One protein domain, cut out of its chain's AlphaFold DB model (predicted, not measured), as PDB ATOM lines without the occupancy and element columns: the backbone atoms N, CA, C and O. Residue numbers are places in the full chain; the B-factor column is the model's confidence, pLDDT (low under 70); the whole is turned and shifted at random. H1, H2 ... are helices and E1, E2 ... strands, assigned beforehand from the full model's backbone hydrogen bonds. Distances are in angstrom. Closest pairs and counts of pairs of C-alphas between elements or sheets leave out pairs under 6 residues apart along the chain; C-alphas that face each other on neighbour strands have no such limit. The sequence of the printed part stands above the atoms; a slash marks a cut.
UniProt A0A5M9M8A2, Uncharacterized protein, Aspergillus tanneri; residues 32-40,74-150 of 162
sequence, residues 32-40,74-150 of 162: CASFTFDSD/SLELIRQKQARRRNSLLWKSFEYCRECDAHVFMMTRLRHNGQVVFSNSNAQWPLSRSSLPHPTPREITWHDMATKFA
ATOM      1  N   CYS A  32      34.881 -16.799  21.892       36.75
ATOM      2  CA  CYS A  32      34.284 -16.550  23.200       36.75
ATOM      3  C   CYS A  32      32.871 -15.993  23.020       36.75
ATOM      4  O   CYS A  32      32.688 -14.864  22.565       36.75
ATOM      5  N   ALA A  33      31.860 -16.774  23.392       39.22
ATOM      6  CA  ALA A  33      30.476 -16.319  23.426       39.22
ATOM      7  C   ALA A  33      30.039 -16.093  24.880       39.22
ATOM      8  O   ALA A  33      29.955 -17.029  25.671       39.22
ATOM      9  N   SER A  34      29.753 -14.841  25.244       38.19
ATOM     10  CA  SER A  34      29.174 -14.499  26.546       38.19
ATOM     11  C   SER A  34      27.648 -14.524  26.464       38.19
ATOM     12  O   SER A  34      27.051 -13.750  25.710       38.19
ATOM     13  N   PHE A  35      27.008 -15.370  27.268       44.16
ATOM     14  CA  PHE A  35      25.551 -15.457  27.353       44.16
ATOM     15  C   PHE A  35      25.075 -14.962  28.715       44.16
ATOM     16  O   PHE A  35      25.557 -15.413  29.752       44.16
ATOM     17  N   THR A  36      24.092 -14.061  28.720       39.44
ATOM     18  CA  THR A  36      23.377 -13.691  29.947       39.44
ATOM     19  C   THR A  36      22.014 -14.371  29.951       39.44
ATOM     20  O   THR A  36      21.219 -14.194  29.027       39.44
ATOM     21  N   PHE A  37      21.757 -15.199  30.966       41.03
ATOM     22  CA  PHE A  37      20.486 -15.905  31.119       41.03
ATOM     23  C   PHE A  37      19.584 -15.176  32.110       41.03
ATOM     24  O   PHE A  37      19.956 -14.953  33.266       41.03
ATOM     25  N   ASP A  38      18.374 -14.854  31.664       43.81
ATOM     26  CA  ASP A  38      17.308 -14.383  32.530       43.81
ATOM     27  C   ASP A  38      16.407 -15.561  32.927       43.81
ATOM     28  O   ASP A  38      15.860 -16.264  32.085       43.81
ATOM     29  N   SER A  39      16.239 -15.809  34.224       39.00
ATOM     30  CA  SER A  39      15.550 -17.013  34.694       39.00
ATOM     31  C   SER A  39      14.032 -17.054  34.436       39.00
ATOM     32  O   SER A  39      13.451 -18.143  34.533       39.00
ATOM     33  N   ASP A  40      13.384 -15.928  34.116       39.28
ATOM     34  CA  ASP A  40      11.921 -15.854  33.924       39.28
ATOM     35  C   ASP A  40      11.490 -15.757  32.467       39.28
ATOM     36  O   ASP A  40      10.360 -16.117  32.123       39.28
ATOM     37  N   SER A  74       1.945 -21.722  42.234       77.19
ATOM     38  CA  SER A  74       2.845 -21.856  43.384       77.19
ATOM     39  C   SER A  74       4.236 -21.294  43.076       77.19
ATOM     40  O   SER A  74       4.919 -21.756  42.156       77.19
ATOM     41  N   LEU A  75       4.671 -20.330  43.894       76.38
ATOM     42  CA  LEU A  75       6.029 -19.773  43.883       76.38
ATOM     43  C   LEU A  75       7.098 -20.846  44.109       76.38
ATOM     44  O   LEU A  75       8.199 -20.748  43.571       76.38
ATOM     45  N   GLU A  76       6.773 -21.888  44.871       79.94
ATOM     46  CA  GLU A  76       7.681 -22.997  45.136       79.94
ATOM     47  C   GLU A  76       7.990 -23.777  43.855       79.94
ATOM     48  O   GLU A  76       9.155 -23.988  43.520       79.94
ATOM     49  N   LEU A  77       6.962 -24.102  43.064       75.06
ATOM     50  CA  LEU A  77       7.132 -24.782  41.777       75.06
ATOM     51  C   LEU A  77       7.928 -23.927  40.782       75.06
ATOM     52  O   LEU A  77       8.724 -24.461  40.003       75.06
ATOM     53  N   ILE A  78       7.756 -22.601  40.822       74.38
ATOM     54  CA  ILE A  78       8.552 -21.667  40.014       74.38
ATOM     55  C   ILE A  78      10.023 -21.735  40.435       74.38
ATOM     56  O   ILE A  78      10.882 -21.966  39.584       74.38
ATOM     57  N   ARG A  79      10.319 -21.610  41.734       76.25
ATOM     58  CA  ARG A  79      11.690 -21.676  42.269       76.25
ATOM     59  C   ARG A  79      12.359 -23.011  41.953       76.25
ATOM     60  O   ARG A  79      13.492 -23.027  41.476       76.25
ATOM     61  N   GLN A  80      11.648 -24.125  42.129       80.00
ATOM     62  CA  GLN A  80      12.147 -25.456  41.781       80.00
ATOM     63  C   GLN A  80      12.456 -25.569  40.283       80.00
ATOM     64  O   GLN A  80      13.510 -26.075  39.897       80.00
ATOM     65  N   LYS A  81      11.578 -25.058  39.414       79.06
ATOM     66  CA  LYS A  81      11.796 -25.053  37.961       79.06
ATOM     67  C   LYS A  81      13.000 -24.198  37.562       79.06
ATOM     68  O   LYS A  81      13.789 -24.629  36.722       79.06
ATOM     69  N   GLN A  82      13.152 -23.014  38.154       76.56
ATOM     70  CA  GLN A  82      14.308 -22.141  37.934       76.56
ATOM     71  C   GLN A  82      15.606 -22.829  38.383       76.56
ATOM     72  O   GLN A  82      16.570 -22.874  37.620       76.56
ATOM     73  N   ALA A  83      15.609 -23.458  39.564       78.56
ATOM     74  CA  ALA A  83      16.752 -24.216  40.069       78.56
ATOM     75  C   ALA A  83      17.120 -25.396  39.153       78.56
ATOM     76  O   ALA A  83      18.290 -25.549  38.803       78.56
ATOM     77  N   ARG A  84      16.132 -26.180  38.692       79.12
ATOM     78  CA  ARG A  84      16.340 -27.289  37.739       79.12
ATOM     79  C   ARG A  84      16.944 -26.804  36.421       79.12
ATOM     80  O   ARG A  84      17.892 -27.409  35.931       79.12
ATOM     81  N   ARG A  85      16.436 -25.697  35.865       79.12
ATOM     82  CA  ARG A  85      16.958 -25.098  34.623       79.12
ATOM     83  C   ARG A  85      18.392 -24.606  34.781       79.12
ATOM     84  O   ARG A  85      19.229 -24.945  33.952       79.12
ATOM     85  N   ARG A  86      18.679 -23.858  35.851       79.38
ATOM     86  CA  ARG A  86      20.029 -23.362  36.150       79.38
ATOM     87  C   ARG A  86      21.015 -24.516  36.300       79.38
ATOM     88  O   ARG A  86      22.075 -24.488  35.689       79.38
ATOM     89  N   ASN A  87      20.656 -25.532  37.084       81.38
ATOM     90  CA  ASN A  87      21.518 -26.689  37.290       81.38
ATOM     91  C   ASN A  87      21.749 -27.429  35.966       81.38
ATOM     92  O   ASN A  87      22.888 -27.714  35.641       81.38
ATOM     93  N   SER A  88      20.703 -27.669  35.165       80.88
ATOM     94  CA  SER A  88      20.855 -28.296  33.844       80.88
ATOM     95  C   SER A  88      21.753 -27.491  32.901       80.88
ATOM     96  O   SER A  88      22.509 -28.087  32.149       80.88
ATOM     97  N   LEU A  89      21.709 -26.158  32.937       80.38
ATOM     98  CA  LEU A  89      22.597 -25.338  32.114       80.38
ATOM     99  C   LEU A  89      24.064 -25.466  32.553       80.38
ATOM    100  O   LEU A  89      24.933 -25.663  31.711       80.38
ATOM    101  N   LEU A  90      24.321 -25.419  33.865       80.31
ATOM    102  CA  LEU A  90      25.647 -25.675  34.444       80.31
ATOM    103  C   LEU A  90      26.173 -27.055  34.037       80.31
ATOM    104  O   LEU A  90      27.303 -27.162  33.568       80.31
ATOM    105  N   TRP A  91      25.321 -28.078  34.100       81.94
ATOM    106  CA  TRP A  91      25.658 -29.432  33.661       81.94
ATOM    107  C   TRP A  91      26.125 -29.495  32.218       81.94
ATOM    108  O   TRP A  91      27.185 -30.030  31.925       81.94
ATOM    109  N   LYS A  92      25.364 -28.899  31.311       81.25
ATOM    110  CA  LYS A  92      25.690 -28.986  29.891       81.25
ATOM    111  C   LYS A  92      26.919 -28.163  29.528       81.25
ATOM    112  O   LYS A  92      27.674 -28.548  28.647       81.25
ATOM    113  N   SER A  93      27.159 -27.061  30.243       77.44
ATOM    114  CA  SER A  93      28.412 -26.315  30.106       77.44
ATOM    115  C   SER A  93      29.621 -27.135  30.561       77.44
ATOM    116  O   SER A  93      30.660 -27.078  29.912       77.44
ATOM    117  N   PHE A  94      29.469 -27.934  31.625       81.44
ATOM    118  CA  PHE A  94      30.503 -28.856  32.090       81.44
ATOM    119  C   PHE A  94      30.790 -29.945  31.055       81.44
ATOM    120  O   PHE A  94      31.944 -30.150  30.688       81.44
ATOM    121  N   GLU A  95      29.740 -30.611  30.566       81.12
ATOM    122  CA  GLU A  95      29.850 -31.651  29.538       81.12
ATOM    123  C   GLU A  95      30.541 -31.110  28.287       81.12
ATOM    124  O   GLU A  95      31.498 -31.716  27.822       81.12
ATOM    125  N   TYR A  96      30.142 -29.923  27.817       78.81
ATOM    126  CA  TYR A  96      30.758 -29.275  26.661       78.81
ATOM    127  C   TYR A  96      32.241 -28.947  26.875       78.81
ATOM    128  O   TYR A  96      33.052 -29.227  25.996       78.81
ATOM    129  N   CYS A  97      32.618 -28.402  28.041       75.25
ATOM    130  CA  CYS A  97      34.032 -28.147  28.348       75.25
ATOM    131  C   CYS A  97      34.855 -29.437  28.271       75.25
ATOM    132  O   CYS A  97      35.951 -29.436  27.724       75.25
ATOM    133  N   ARG A  98      34.314 -30.538  28.805       80.88
ATOM    134  CA  ARG A  98      34.991 -31.837  28.848       80.88
ATOM    135  C   ARG A  98      35.052 -32.522  27.481       80.88
ATOM    136  O   ARG A  98      36.069 -33.118  27.156       80.88
ATOM    137  N   GLU A  99      33.964 -32.497  26.716       80.19
ATOM    138  CA  GLU A  99      33.856 -33.194  25.427       80.19
ATOM    139  C   GLU A  99      34.581 -32.463  24.298       80.19
ATOM    140  O   GLU A  99      35.084 -33.107  23.381       80.19
ATOM    141  N   CYS A 100      34.621 -31.130  24.347       79.00
ATOM    142  CA  CYS A 100      35.163 -30.307  23.268       79.00
ATOM    143  C   CYS A 100      36.494 -29.626  23.612       79.00
ATOM    144  O   CYS A 100      36.957 -28.827  22.804       79.00
ATOM    145  N   ASP A 101      37.072 -29.897  24.789       75.69
ATOM    146  CA  ASP A 101      38.262 -29.205  25.318       75.69
ATOM    147  C   ASP A 101      38.141 -27.672  25.205       75.69
ATOM    148  O   ASP A 101      39.039 -26.945  24.781       75.69
ATOM    149  N   ALA A 102      36.940 -27.180  25.508       77.00
ATOM    150  CA  ALA A 102      36.567 -25.787  25.332       77.00
ATOM    151  C   ALA A 102      36.498 -25.069  26.680       77.00
ATOM    152  O   ALA A 102      36.034 -25.612  27.686       77.00
ATOM    153  N   HIS A 103      36.875 -23.792  26.689       75.62
ATOM    154  CA  HIS A 103      36.673 -22.933  27.849       75.62
ATOM    155  C   HIS A 103      35.316 -22.219  27.780       75.62
ATOM    156  O   HIS A 103      34.940 -21.653  26.755       75.62
ATOM    157  N   VAL A 104      34.572 -22.228  28.887       75.94
ATOM    158  CA  VAL A 104      33.240 -21.643  29.030       75.94
ATOM    159  C   VAL A 104      33.196 -20.791  30.289       75.94
ATOM    160  O   VAL A 104      33.574 -21.213  31.384       75.94
ATOM    161  N   PHE A 105      32.657 -19.587  30.121       77.25
ATOM    162  CA  PHE A 105      32.291 -18.692  31.202       77.25
ATOM    163  C   PHE A 105      30.777 -18.478  31.187       77.25
ATOM    164  O   PHE A 105      30.193 -18.142  30.156       77.25
ATOM    165  N   MET A 106      30.130 -18.656  32.336       78.19
ATOM    166  CA  MET A 106      28.700 -18.409  32.492       78.19
ATOM    167  C   MET A 106      28.426 -17.555  33.713       78.19
ATOM    168  O   MET A 106      28.938 -17.828  34.792       78.19
ATOM    169  N   MET A 107      27.522 -16.590  33.566       78.19
ATOM    170  CA  MET A 107      27.050 -15.748  34.658       78.19
ATOM    171  C   MET A 107      25.523 -15.661  34.627       78.19
ATOM    172  O   MET A 107      24.917 -15.331  33.610       78.19
ATOM    173  N   THR A 108      24.883 -15.970  35.751       75.12
ATOM    174  CA  THR A 108      23.427 -15.934  35.920       75.12
ATOM    175  C   THR A 108      23.069 -15.047  37.100       75.12
ATOM    176  O   THR A 108      23.560 -15.255  38.206       75.12
ATOM    177  N   ARG A 109      22.157 -14.096  36.896       75.06
ATOM    178  CA  ARG A 109      21.589 -13.290  37.981       75.06
ATOM    179  C   ARG A 109      20.267 -13.893  38.445       75.06
ATOM    180  O   ARG A 109      19.328 -14.048  37.667       75.06
ATOM    181  N   LEU A 110      20.182 -14.221  39.726       72.38
ATOM    182  CA  LEU A 110      18.964 -14.686  40.369       72.38
ATOM    183  C   LEU A 110      18.036 -13.491  40.589       72.38
ATOM    184  O   LEU A 110      18.348 -12.574  41.341       72.38
ATOM    185  N   ARG A 111      16.874 -13.496  39.936       71.12
ATOM    186  CA  ARG A 111      15.922 -12.377  40.022       71.12
ATOM    187  C   ARG A 111      15.358 -12.154  41.423       71.12
ATOM    188  O   ARG A 111      15.128 -11.016  41.801       71.12
ATOM    189  N   HIS A 112      15.149 -13.225  42.187       67.88
ATOM    190  CA  HIS A 112      14.463 -13.146  43.479       67.88
ATOM    191  C   HIS A 112      15.293 -12.483  44.587       67.88
ATOM    192  O   HIS A 112      14.715 -11.921  45.506       67.88
ATOM    193  N   ASN A 113      16.623 -12.563  44.525       71.19
ATOM    194  CA  ASN A 113      17.524 -12.005  45.541       71.19
ATOM    195  C   ASN A 113      18.650 -11.146  44.938       71.19
ATOM    196  O   ASN A 113      19.551 -10.717  45.650       71.19
ATOM    197  N   GLY A 114      18.643 -10.936  43.620       70.69
ATOM    198  CA  GLY A 114      19.681 -10.205  42.898       70.69
ATOM    199  C   GLY A 114      21.043 -10.903  42.841       70.69
ATOM    200  O   GLY A 114      21.930 -10.372  42.177       70.69
ATOM    201  N   GLN A 115      21.212 -12.066  43.485       77.12
ATOM    202  CA  GLN A 115      22.493 -12.757  43.609       77.12
ATOM    203  C   GLN A 115      22.996 -13.193  42.242       77.12
ATOM    204  O   GLN A 115      22.292 -13.858  41.480       77.12
ATOM    205  N   VAL A 116      24.240 -12.851  41.943       77.62
ATOM    206  CA  VAL A 116      24.908 -13.335  40.743       77.62
ATOM    207  C   VAL A 116      25.648 -14.619  41.071       77.62
ATOM    208  O   VAL A 116      26.286 -14.747  42.110       77.62
ATOM    209  N   VAL A 117      25.517 -15.592  40.184       76.19
ATOM    210  CA  VAL A 117      26.181 -16.884  40.258       76.19
ATOM    211  C   VAL A 117      26.964 -17.063  38.972       76.19
ATOM    212  O   VAL A 117      26.397 -16.859  37.899       76.19
ATOM    213  N   PHE A 118      28.233 -17.439  39.057       79.19
ATOM    214  CA  PHE A 118      29.056 -17.645  37.871       79.19
ATOM    215  C   PHE A 118      29.849 -18.950  37.922       79.19
ATOM    216  O   PHE A 118      30.049 -19.520  38.991       79.19
ATOM    217  N   SER A 119      30.259 -19.424  36.750       79.44
ATOM    218  CA  SER A 119      31.151 -20.566  36.544       79.44
ATOM    219  C   SER A 119      32.174 -20.194  35.475       79.44
ATOM    220  O   SER A 119      31.815 -19.535  34.495       79.44
ATOM    221  N   ASN A 120      33.428 -20.595  35.664       81.31
ATOM    222  CA  ASN A 120      34.527 -20.285  34.756       81.31
ATOM    223  C   ASN A 120      35.477 -21.482  34.618       81.31
ATOM    224  O   ASN A 120      36.095 -21.876  35.605       81.31
ATOM    225  N   SER A 121      35.616 -22.075  33.424       74.75
ATOM    226  CA  SER A 121      36.601 -23.151  33.161       74.75
ATOM    227  C   SER A 121      37.988 -22.689  32.793       74.75
ATOM    228  O   SER A 121      38.863 -23.538  32.639       74.75
ATOM    229  N   ASN A 122      38.231 -21.385  32.726       74.56
ATOM    230  CA  ASN A 122      39.572 -20.869  32.535       74.56
ATOM    231  C   ASN A 122      39.940 -19.841  33.607       74.56
ATOM    232  O   ASN A 122      39.471 -18.704  33.595       74.56
ATOM    233  N   ALA A 123      40.860 -20.215  34.500       67.81
ATOM    234  CA  ALA A 123      41.415 -19.304  35.503       67.81
ATOM    235  C   ALA A 123      42.124 -18.082  34.878       67.81
ATOM    236  O   ALA A 123      42.245 -17.046  35.529       67.81
ATOM    237  N   GLN A 124      42.540 -18.176  33.609       66.00
ATOM    238  CA  GLN A 124      43.132 -17.080  32.833       66.00
ATOM    239  C   GLN A 124      42.103 -16.079  32.297       66.00
ATOM    240  O   GLN A 124      42.489 -15.081  31.692       66.00
ATOM    241  N   TRP A 125      40.806 -16.298  32.525       67.06
ATOM    242  CA  TRP A 125      39.769 -15.282  32.341       67.06
ATOM    243  C   TRP A 125      39.420 -14.655  33.698       67.06
ATOM    244  O   TRP A 125      38.333 -14.912  34.227       67.06
ATOM    245  N   PRO A 126      40.325 -13.877  34.327       54.69
ATOM    246  CA  PRO A 126      40.060 -13.324  35.637       54.69
ATOM    247  C   PRO A 126      38.938 -12.299  35.521       54.69
ATOM    248  O   PRO A 126      39.093 -11.216  34.956       54.69
ATOM    249  N   LEU A 127      37.795 -12.617  36.117       62.53
ATOM    250  CA  LEU A 127      36.865 -11.581  36.520       62.53
ATOM    251  C   LEU A 127      37.496 -10.876  37.710       62.53
ATOM    252  O   LEU A 127      37.665 -11.478  38.774       62.53
ATOM    253  N   SER A 128      37.850  -9.603  37.555       58.94
ATOM    254  CA  SER A 128      38.276  -8.831  38.716       58.94
ATOM    255  C   SER A 128      37.119  -8.817  39.721       58.94
ATOM    256  O   SER A 128      35.995  -8.443  39.386       58.94
ATOM    257  N   ARG A 129      37.355  -9.271  40.959       58.78
ATOM    258  CA  ARG A 129      36.308  -9.299  41.998       58.78
ATOM    259  C   ARG A 129      35.705  -7.911  42.251       58.78
ATOM    260  O   ARG A 129      34.566  -7.821  42.687       58.78
ATOM    261  N   SER A 130      36.445  -6.850  41.936       58.12
ATOM    262  CA  SER A 130      36.002  -5.455  41.974       58.12
ATOM    263  C   SER A 130      35.081  -5.051  40.811       58.12
ATOM    264  O   SER A 130      34.278  -4.142  40.984       58.12
ATOM    265  N   SER A 131      35.141  -5.717  39.649       61.50
ATOM    266  CA  SER A 131      34.226  -5.481  38.515       61.50
ATOM    267  C   SER A 131      32.934  -6.295  38.594       61.50
ATOM    268  O   SER A 131      32.103  -6.248  37.685       61.50
ATOM    269  N   LEU A 132      32.779  -7.097  39.644       64.69
ATOM    270  CA  LEU A 132      31.633  -7.967  39.818       64.69
ATOM    271  C   LEU A 132      30.442  -7.204  40.431       64.69
ATOM    272  O   LEU A 132      30.618  -6.426  41.370       64.69
ATOM    273  N   PRO A 133      29.214  -7.403  39.916       63.62
ATOM    274  CA  PRO A 133      28.036  -6.682  40.389       63.62
ATOM    275  C   PRO A 133      27.684  -7.065  41.832       63.62
ATOM    276  O   PRO A 133      27.755  -8.235  42.199       63.62
ATOM    277  N   HIS A 134      27.240  -6.089  42.627       58.84
ATOM    278  CA  HIS A 134      26.696  -6.329  43.965       58.84
ATOM    279  C   HIS A 134      25.276  -6.930  43.891       58.84
ATOM    280  O   HIS A 134      24.490  -6.527  43.022       58.84
ATOM    281  N   PRO A 135      24.897  -7.839  44.812       69.38
ATOM    282  CA  PRO A 135      25.706  -8.399  45.904       69.38
ATOM    283  C   PRO A 135      26.774  -9.389  45.409       69.38
ATOM    284  O   PRO A 135      26.612  -9.976  44.340       69.38
ATOM    285  N   THR A 136      27.835  -9.580  46.209       78.06
ATOM    286  CA  THR A 136      29.024 -10.394  45.891       78.06
ATOM    287  C   THR A 136      28.660 -11.681  45.151       78.06
ATOM    288  O   THR A 136      27.923 -12.509  45.704       78.06
ATOM    289  N   PRO A 137      29.158 -11.879  43.918       77.62
ATOM    290  CA  PRO A 137      28.789 -13.060  43.168       77.62
ATOM    291  C   PRO A 137      29.334 -14.335  43.789       77.62
ATOM    292  O   PRO A 137      30.447 -14.379  44.315       77.62
ATOM    293  N   ARG A 138      28.537 -15.393  43.684       82.56
ATOM    294  CA  ARG A 138      28.901 -16.732  44.121       82.56
ATOM    295  C   ARG A 138      29.485 -17.511  42.952       82.56
ATOM    296  O   ARG A 138      28.798 -17.754  41.960       82.56
ATOM    297  N   GLU A 139      30.722 -17.947  43.101       85.25
ATOM    298  CA  GLU A 139      31.329 -18.891  42.174       85.25
ATOM    299  C   GLU A 139      30.776 -20.300  42.416       85.25
ATOM    300  O   GLU A 139      30.596 -20.725  43.561       85.25
ATOM    301  N   ILE A 140      30.461 -21.011  41.337       84.81
ATOM    302  CA  ILE A 140      30.248 -22.455  41.342       84.81
ATOM    303  C   ILE A 140      31.484 -23.054  40.701       84.81
ATOM    304  O   ILE A 140      31.701 -22.890  39.500       84.81
ATOM    305  N   THR A 141      32.282 -23.741  41.509       83.56
ATOM    306  CA  THR A 141      33.517 -24.347  41.025       83.56
ATOM    307  C   THR A 141      33.213 -25.596  40.201       83.56
ATOM    308  O   THR A 141      32.174 -26.247  40.363       83.56
ATOM    309  N   TRP A 142      34.144 -25.985  39.331       74.12
ATOM    310  CA  TRP A 142      34.056 -27.276  38.641       74.12
ATOM    311  C   TRP A 142      34.054 -28.452  39.593       74.12
ATOM    312  O   TRP A 142      33.356 -29.429  39.339       74.12
ATOM    313  N   HIS A 143      34.756 -28.327  40.717       77.56
ATOM    314  CA  HIS A 143      34.713 -29.326  41.768       77.56
ATOM    315  C   HIS A 143      33.293 -29.474  42.335       77.56
ATOM    316  O   HIS A 143      32.786 -30.588  42.419       77.56
ATOM    317  N   ASP A 144      32.585 -28.368  42.600       83.19
ATOM    318  CA  ASP A 144      31.187 -28.414  43.059       83.19
ATOM    319  C   ASP A 144      30.252 -29.093  42.051       83.19
ATOM    320  O   ASP A 144      29.261 -29.721  42.437       83.19
ATOM    321  N   MET A 145      30.527 -28.941  40.753       78.69
ATOM    322  CA  MET A 145      29.774 -29.617  39.697       78.69
ATOM    323  C   MET A 145      30.122 -31.103  39.633       78.69
ATOM    324  O   MET A 145      29.213 -31.925  39.654       78.69
ATOM    325  N   ALA A 146      31.401 -31.471  39.655       76.62
ATOM    326  CA  ALA A 146      31.842 -32.865  39.642       76.62
ATOM    327  C   ALA A 146      31.357 -33.649  40.877       76.62
ATOM    328  O   ALA A 146      30.882 -34.775  40.748       76.62
ATOM    329  N   THR A 147      31.372 -33.047  42.066       80.94
ATOM    330  CA  THR A 147      30.878 -33.684  43.296       80.94
ATOM    331  C   THR A 147      29.373 -33.947  43.231       80.94
ATOM    332  O   THR A 147      28.903 -35.018  43.614       80.94
ATOM    333  N   LYS A 148      28.596 -33.023  42.650       75.31
ATOM    334  CA  LYS A 148      27.166 -33.249  42.379       75.31
ATOM    335  C   LYS A 148      26.913 -34.314  41.306       75.31
ATOM    336  O   LYS A 148      25.789 -34.794  41.214       75.31
ATOM    337  N   PHE A 149      27.918 -34.642  40.490       64.25
ATOM    338  CA  PHE A 149      27.819 -35.604  39.388       64.25
ATOM    339  C   PHE A 149      28.053 -37.011  39.911       64.25
ATOM    340  O   PHE A 149      27.270 -37.917  39.647       64.25
ATOM    341  N   ALA A 150      29.120 -37.163  40.695       64.25
ATOM    342  CA  ALA A 150      29.486 -38.422  41.323       64.25
ATOM    343  C   ALA A 150      28.428 -38.888  42.338       64.25
ATOM    344  O   ALA A 150      28.226 -40.084  42.510       64.25
TER     345      ALA A 150
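What this domain is: This is residues 32 to 40 and 74 to 150 of the 162 residues of an uncharacterized protein of Aspergillus tanneri (UniProt A0A5M9M8A2). A short strand hairpin, E2 and E3, with E1 loosely added beside E2, makes a small three-stranded sheet, and one long helix, H1, passes it and only grazes it. The short helix H2 packs crosswise on part of H1, while the long link, residues 121 to 141, loops out from E3 and folds back to pair briefly with it before H2. The printed part has 86 residues, with three named strands and two named helices in the order E1, H1, E2, E3, H2; the sheet runs E1, E2, E3 and is mixed, and the class is mixed, helices and strands. The whole is compact, with a radius of gyration of the C-alphas of 13.4 A and spans of 40 by 33 by 23 A.

How they stand to each other: Start at the inner strand E2, residues 105 to 109, and edge strand E3, residues 116 to 120: they form a hairpin, antiparallel at 171 degrees. Look there for N 106 and O 119, 2.9 A apart, and N 117 and O 108, 2.8 A apart, both within hydrogen-bond range. The other edge strand, E1, residues 36 to 38, meets E2 only at a point, where C-alphas 37 and 108 face each other at 5.6 A. On E3, residues 117 to 118 pair in parallel with residues 138 to 139. Next find H1, residues 75 to 100, which is on the sheet but only grazes it, with its residues 82 to 94; its closest C-alphas to E3 are those of Leu 90 and Ser 119, 7.8 A apart. H2, residues 142 to 150, is not on the sheet. It touches H1 at residues 90 to 94 of H1 alone, the closest C-alphas being those of Trp 91 and Met 145, 7.3 A apart, and their lines stand about perpendicular at 78 degrees. E1 and H2 are apart. In H1 and H2 every O i to N i+4 pair is within hydrogen-bond range.

Where its parts are: Find C-alpha 105 at (32.291, -18.692, 31.202); from there E2 runs 13.8 A to C-alpha 109, and E3 runs 13.3 A from C-alpha 116 to C-alpha 120. E1 covers 6.6 A from C-alpha 36 to C-alpha 38. H1 begins at C-alpha 75, at (6.029, -19.773, 43.883), and runs 37.2 A to C-alpha 100. H2 runs 12.3 A and ends at C-alpha 150, at (29.486, -38.422, 41.323).

The domain as a whole: The two C-alphas farthest apart are those of Ser 74 and Gln 124, at 41.9 A. Residues 41 to 73 are not printed, and C-alphas 40 and 74 stand 14.4 A apart across this cut. The link from E3 to H2, 21 residues, is long. Look at the B-factor column for a mean pLDDT of 71.3 over the printed part; it is under 70 at residues 32 to 40, 112, 123 to 135 and 149 to 150.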